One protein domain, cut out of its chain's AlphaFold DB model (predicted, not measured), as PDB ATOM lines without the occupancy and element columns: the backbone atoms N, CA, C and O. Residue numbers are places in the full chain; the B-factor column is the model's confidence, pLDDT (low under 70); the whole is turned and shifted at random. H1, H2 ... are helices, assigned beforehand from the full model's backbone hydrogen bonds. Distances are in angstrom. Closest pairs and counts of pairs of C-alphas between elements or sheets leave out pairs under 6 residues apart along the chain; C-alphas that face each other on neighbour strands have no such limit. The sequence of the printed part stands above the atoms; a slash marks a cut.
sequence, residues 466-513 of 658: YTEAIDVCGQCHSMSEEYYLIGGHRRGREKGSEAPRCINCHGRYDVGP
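This is residues 466 to 513 of the 658 residues of a protein of Anaerolineales bacterium (UniProt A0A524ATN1). Four short helices are strung round an open ring: H1 begins it, H2 leads away along one side, H3 makes the turn at the far end, and residues 494 to 501 come back along the other side to H4, which meets H1 again. Residues 507 to 513 make a tail after H4. The printed part has 48 residues, with four named helices in the order H1, H2, H3, H4 and no named strand; the class is all helix. The whole is compact, with a radius of gyration of the C-alphas of 10.8 A and spans of 29 by 21 by 19 A.

Find C-alpha 469 at (15.191, 35.837, -22.303); there H1 begins, residues 469 to 474, 8.6 A long. H2, the longest helix, runs from residue 478 at (14.780, 31.329, -34.363) to residue 486, 12.7 A. H3 follows, residues 488 to 493, 9.1 A. H4, residues 502 to 506, is 5.9 A long and ends at (13.449, 45.313, -28.125).

Look first at Gly 474 and Glu 481, whose C-alphas, 5.3 A apart, are the closest where H1 and H2 touch. These two run opposite ways at a steep tilt of 54 degrees. H2 and H3 are close but not clearly touching, with closest C-alphas Tyr 484 and Arg 490 at 6.6 A. They run the same way at a steep tilt of 68 degrees, only just short of about perpendicular. H4 touches H1; the closest C-alphas, of Ile 470 and Cys 502, are 6.1 A apart. H3 is apart from H1 and H4, and H2 is apart from H4. In H1, H2 and H4 every O i to N i+4 pair is within hydrogen-bond range; in H3, 1 of 2 is.

The farthest C-alphas, of Lys 495 and Pro 513, are 31.2 A apart. The printed part has no cut and no long link. Mean pLDDT of the printed part is 75.3; look for values under 70 at residues 466 to 471 and 491 to 499.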
ATOM      1  N   TYR A 466      14.974  27.026 -20.346       47.53
ATOM      2  CA  TYR A 466      15.018  28.444 -20.702       47.53
ATOM      3  C   TYR A 466      15.523  29.240 -19.498       47.53
ATOM      4  O   TYR A 466      14.774  29.592 -18.587       47.53
ATOM      5  N   THR A 467      16.832  29.468 -19.456       48.03
ATOM      6  CA  THR A 467      17.485  30.199 -18.354       48.03
ATOM      7  C   THR A 467      17.553  31.700 -18.627       48.03
ATOM      8  O   THR A 467      17.801  32.491 -17.717       48.03
ATOM      9  N   GLU A 468      17.315  32.108 -19.879       53.62
ATOM     10  CA  GLU A 468      17.517  33.468 -20.356       53.62
ATOM     11  C   GLU A 468      16.363  33.933 -21.265       53.62
ATOM     12  O   GLU A 468      15.692  33.145 -21.921       53.62
ATOM     13  N   ALA A 469      16.168  35.253 -21.377       53.09
ATOM     14  CA  ALA A 469      15.191  35.837 -22.303       53.09
ATOM     15  C   ALA A 469      15.437  35.467 -23.784       53.09
ATOM     16  O   ALA A 469      14.498  35.494 -24.572       53.09
ATOM     17  N   ILE A 470      16.686  35.138 -24.148       56.06
ATOM     18  CA  ILE A 470      17.059  34.694 -25.502       56.06
ATOM     19  C   ILE A 470      16.303  33.415 -25.851       56.06
ATOM     20  O   ILE A 470      15.662  33.362 -26.897       56.06
ATOM     21  N   ASP A 471      16.297  32.466 -24.917       64.19
ATOM     22  CA  ASP A 471      15.694  31.160 -25.114       64.19
ATOM     23  C   ASP A 471      14.183  31.335 -25.414       64.19
ATOM     24  O   ASP A 471      13.625  30.673 -26.280       64.19
ATOM     25  N   VAL A 472      13.497  32.267 -24.737       77.62
ATOM     26  CA  VAL A 472      12.042  32.469 -24.894       77.62
ATOM     27  C   VAL A 472      11.692  33.097 -26.245       77.62
ATOM     28  O   VAL A 472      10.767  32.650 -26.917       77.62
ATOM     29  N   CYS A 473      12.429  34.128 -26.668       83.88
ATOM     30  CA  CYS A 473      12.179  34.787 -27.952       83.88
ATOM     31  C   CYS A 473      12.535  33.878 -29.142       83.88
ATOM     32  O   CYS A 473      11.852  33.916 -30.166       83.88
ATOM     33  N   GLY A 474      13.589  33.065 -29.004       82.12
ATOM     34  CA  GLY A 474      14.107  32.169 -30.040       82.12
ATOM     35  C   GLY A 474      13.143  31.066 -30.480       82.12
ATOM     36  O   GLY A 474      13.205  30.622 -31.624       82.12
ATOM     37  N   GLN A 475      12.171  30.695 -29.634       78.62
ATOM     38  CA  GLN A 475      11.127  29.722 -29.993       78.62
ATOM     39  C   GLN A 475      10.351  30.121 -31.257       78.62
ATOM     40  O   GLN A 475       9.970  29.256 -32.045       78.62
ATOM     41  N   CYS A 476      10.142  31.425 -31.459       83.75
ATOM     42  CA  CYS A 476       9.468  31.967 -32.640       83.75
ATOM     43  C   CYS A 476      10.431  32.748 -33.545       83.75
ATOM     44  O   CYS A 476      10.324  32.680 -34.767       83.75
ATOM     45  N   HIS A 477      11.401  33.461 -32.970       87.81
ATOM     46  CA  HIS A 477      12.388  34.265 -33.698       87.81
ATOM     47  C   HIS A 477      13.715  33.519 -33.890       87.81
ATOM     48  O   HIS A 477      14.790  34.086 -33.687       87.81
ATOM     49  N   SER A 478      13.637  32.250 -34.288       85.00
ATOM     50  CA  SER A 478      14.780  31.329 -34.363       85.00
ATOM     51  C   SER A 478      15.897  31.818 -35.286       85.00
ATOM     52  O   SER A 478      17.069  31.739 -34.934       85.00
ATOM     53  N   MET A 479      15.554  32.405 -36.435       84.50
ATOM     54  CA  MET A 479      16.555  32.973 -37.345       84.50
ATOM     55  C   MET A 479      17.280  34.176 -36.723       84.50
ATOM     56  O   MET A 479      18.499  34.298 -36.831       84.50
ATOM     57  N   SER A 480      16.547  35.063 -36.040       87.88
ATOM     58  CA  SER A 480      17.151  36.204 -35.340       87.88
ATOM     59  C   SER A 480      18.051  35.738 -34.196       87.88
ATOM     60  O   SER A 480      19.123  36.305 -33.993       87.88
ATOM     61  N   GLU A 481      17.638  34.695 -33.470       84.50
ATOM     62  CA  GLU A 481      18.457  34.051 -32.443       84.50
ATOM     63  C   GLU A 481      19.751  33.487 -33.041       84.50
ATOM     64  O   GLU A 481      20.830  33.798 -32.538       84.50
ATOM     65  N   GLU A 482      19.674  32.729 -34.138       83.88
ATOM     66  CA  GLU A 482      20.840  32.142 -34.807       83.88
ATOM     67  C   GLU A 482      21.876  33.212 -35.187       83.88
ATOM     68  O   GLU A 482      23.058  33.097 -34.845       83.88
ATOM     69  N   TYR A 483      21.433  34.309 -35.807       86.25
ATOM     70  CA  TYR A 483      22.322  35.411 -36.173       86.25
ATOM     71  C   TYR A 483      22.859  36.184 -34.967       86.25
ATOM     72  O   TYR A 483      24.036  36.558 -34.953       86.25
ATOM     73  N   TYR A 484      22.040  36.394 -33.935       85.69
ATOM     74  CA  TYR A 484      22.490  37.001 -32.685       85.69
ATOM     75  C   TYR A 484      23.585  36.158 -32.011       85.69
ATOM     76  O   TYR A 484      24.582  36.707 -31.531       85.69
ATOM     77  N   LEU A 485      23.441  34.827 -32.006       81.69
ATOM     78  CA  LEU A 485      24.379  33.908 -31.359       81.69
ATOM     79  C   LEU A 485      25.775  33.925 -31.999       81.69
ATOM     80  O   LEU A 485      26.769  33.773 -31.288       81.69
ATOM     81  N   ILE A 486      25.872  34.170 -33.306       81.25
ATOM     82  CA  ILE A 486      27.162  34.331 -34.002       81.25
ATOM     83  C   ILE A 486      27.659  35.789 -34.030       81.25
ATOM     84  O   ILE A 486      28.786  36.070 -34.454       81.25
ATOM     85  N   GLY A 487      26.833  36.729 -33.566       81.19
ATOM     86  CA  GLY A 487      27.093  38.162 -33.589       81.19
ATOM     87  C   GLY A 487      28.107  38.651 -32.549       81.19
ATOM     88  O   GLY A 487      28.534  37.946 -31.629       81.19
ATOM     89  N   GLY A 488      28.530  39.911 -32.700       79.06
ATOM     90  CA  GLY A 488      29.493  40.559 -31.796       79.06
ATOM     91  C   GLY A 488      29.008  40.655 -30.344       79.06
ATOM     92  O   GLY A 488      29.797  40.439 -29.422       79.06
ATOM     93  N   HIS A 489      27.708  40.895 -30.139       84.69
ATOM     94  CA  HIS A 489      27.108  40.978 -28.806       84.69
ATOM     95  C   HIS A 489      27.222  39.656 -28.042       84.69
ATOM     96  O   HIS A 489      27.712  39.662 -26.916       84.69
ATOM     97  N   ARG A 490      26.910  38.503 -28.653       76.88
ATOM     98  CA  ARG A 490      27.074  37.202 -27.984       76.88
ATOM     99  C   ARG A 490      28.540  36.882 -27.675       76.88
ATOM    100  O   ARG A 490      28.843  36.496 -26.546       76.88
ATOM    101  N   ARG A 491      29.457  37.090 -28.630       67.50
ATOM    102  CA  ARG A 491      30.899  36.798 -28.459       67.50
ATOM    103  C   ARG A 491      31.577  37.656 -27.388       67.50
ATOM    104  O   ARG A 491      32.539  37.213 -26.762       67.50
ATOM    105  N   GLY A 492      31.079  38.867 -27.129       59.78
ATOM    106  CA  GLY A 492      31.537  39.690 -26.006       59.78
ATOM    107  C   GLY A 492      31.347  39.001 -24.646       59.78
ATOM    108  O   GLY A 492      32.188  39.147 -23.751       59.78
ATOM    109  N   ARG A 493      30.293  38.188 -24.500       57.53
ATOM    110  CA  ARG A 493      29.961  37.475 -23.257       57.53
ATOM    111  C   ARG A 493      30.995  36.427 -22.870       57.53
ATOM    112  O   ARG A 493      31.336  36.303 -21.698       57.53
ATOM    113  N   GLU A 494      31.544  35.722 -23.854       51.25
ATOM    114  CA  GLU A 494      32.592  34.707 -23.661       51.25
ATOM    115  C   GLU A 494      33.891  35.310 -23.102       51.25
ATOM    116  O   GLU A 494      34.726  34.603 -22.545       51.25
ATOM    117  N   LYS A 495      34.038  36.638 -23.196       47.53
ATOM    118  CA  LYS A 495      35.157  37.417 -22.651       47.53
ATOM    119  C   LYS A 495      34.823  38.132 -21.333       47.53
ATOM    120  O   LYS A 495      35.600  38.979 -20.899       47.53
ATOM    121  N   GLY A 496      33.693  37.810 -20.698       43.41
ATOM    122  CA  GLY A 496      33.302  38.353 -19.392       43.41
ATOM    123  C   GLY A 496      32.626  39.728 -19.424       43.41
ATOM    124  O   GLY A 496      32.536  40.368 -18.380       43.41
ATOM    125  N   SER A 497      32.155  40.197 -20.588       53.16
ATOM    126  CA  SER A 497      31.311  41.402 -20.671       53.16
ATOM    127  C   SER A 497      29.819  41.052 -20.568       53.16
ATOM    128  O   SER A 497      29.389  40.009 -21.064       53.16
ATOM    129  N   GLU A 498      29.019  41.900 -19.911       60.28
ATOM    130  CA  GLU A 498      27.554  41.768 -19.880       60.28
ATOM    131  C   GLU A 498      26.982  42.079 -21.269       60.28
ATOM    132  O   GLU A 498      26.624  43.210 -21.587       60.28
ATOM    133  N   ALA A 499      26.959  41.070 -22.136       66.19
ATOM    134  CA  ALA A 499      26.378  41.180 -23.464       66.19
ATOM    135  C   ALA A 499      24.879  41.531 -23.398       66.19
ATOM    136  O   ALA A 499      24.149  40.903 -22.617       66.19
ATOM    137  N   PRO A 500      24.398  42.471 -24.231       80.56
ATOM    138  CA  PRO A 500      22.982  42.814 -24.288       80.56
ATOM    139  C   PRO A 500      22.164  41.639 -24.838       80.56
ATOM    140  O   PRO A 500      22.560  41.010 -25.813       80.56
ATOM    141  N   ARG A 501      21.011  41.356 -24.227       81.62
ATOM    142  CA  ARG A 501      20.017  40.354 -24.652       81.62
ATOM    143  C   ARG A 501      18.952  40.997 -25.548       81.62
ATOM    144  O   ARG A 501      18.863  42.220 -25.617       81.62
ATOM    145  N   CYS A 502      18.059  40.190 -26.127       85.38
ATOM    146  CA  CYS A 502      16.935  40.664 -26.954       85.38
ATOM    147  C   CYS A 502      16.142  41.793 -26.269       85.38
ATOM    148  O   CYS A 502      15.902  42.846 -26.856       85.38
ATOM    149  N   ILE A 503      15.823  41.612 -24.982       86.00
ATOM    150  CA  ILE A 503      15.037  42.571 -24.191       86.00
ATOM    151  C   ILE A 503      15.747  43.905 -23.936       86.00
ATOM    152  O   ILE A 503      15.083  44.898 -23.647       86.00
ATOM    153  N   ASN A 504      17.080  43.949 -24.039       87.19
ATOM    154  CA  ASN A 504      17.845  45.179 -23.845       87.19
ATOM    155  C   ASN A 504      17.672  46.154 -25.014       87.19
ATOM    156  O   ASN A 504      17.871  47.346 -24.808       87.19
ATOM    157  N   CYS A 505      17.281  45.663 -26.196       88.00
ATOM    158  CA  CYS A 505      17.035  46.478 -27.389       88.00
ATOM    159  C   CYS A 505      15.543  46.520 -27.757       88.00
ATOM    160  O   CYS A 505      15.002  47.567 -28.082       88.00
ATOM    161  N   HIS A 506      14.839  45.391 -27.669       89.50
ATOM    162  CA  HIS A 506      13.449  45.313 -28.125       89.50
ATOM    163  C   HIS A 506      12.424  45.610 -27.026       89.50
ATOM    164  O   HIS A 506      11.285  45.938 -27.338       89.50
ATOM    165  N   GLY A 507      12.818  45.580 -25.750       87.81
ATOM    166  CA  GLY A 507      11.888  45.630 -24.618       87.81
ATOM    167  C   GLY A 507      11.449  44.235 -24.169       87.81
ATOM    168  O   GLY A 507      11.775  43.229 -24.797       87.81
ATOM    169  N   ARG A 508      10.749  44.168 -23.032       83.38
ATOM    170  CA  ARG A 508      10.310  42.893 -22.426       83.38
ATOM    171  C   ARG A 508       8.814  42.681 -22.592       83.38
ATOM    172  O   ARG A 508       8.400  41.709 -23.208       83.38
ATOM    173  N   TYR A 509       8.028  43.584 -22.011       89.56
ATOM    174  CA  TYR A 509       6.567  43.582 -22.117       89.56
ATOM    175  C   TYR A 509       6.094  44.573 -23.175       89.56
ATOM    176  O   TYR A 509       5.090  44.336 -23.819       89.56
ATOM    177  N   ASP A 510       6.853  45.638 -23.404       91.88
ATOM    178  CA  ASP A 510       6.609  46.718 -24.355       91.88
ATOM    179  C   ASP A 510       7.386  46.514 -25.665       91.88
ATOM    180  O   ASP A 510       8.034  47.437 -26.162       91.88
ATOM    181  N   VAL A 511       7.373  45.284 -26.193       91.19
ATOM    182  CA  VAL A 511       8.087  44.949 -27.433       91.19
ATOM    183  C   VAL A 511       7.587  45.832 -28.575       91.19
ATOM    184  O   VAL A 511       6.424  45.742 -28.972       91.19
ATOM    185  N   GLY A 512       8.459  46.709 -29.074       86.31
ATOM    186  CA  GLY A 512       8.134  47.670 -30.127       86.31
ATOM    187  C   GLY A 512       8.189  47.074 -31.541       86.31
ATOM    188  O   GLY A 512       8.652  45.945 -31.723       86.31
ATOM    189  N   PRO A 513       7.740  47.828 -32.559       82.31
ATOM    190  CA  PRO A 513       7.862  47.419 -33.954       82.31
ATOM    191  C   PRO A 513       9.324  47.295 -34.382       82.31
ATOM    192  O   PRO A 513      10.208  47.980 -33.863       82.31
TER     193      PRO A 513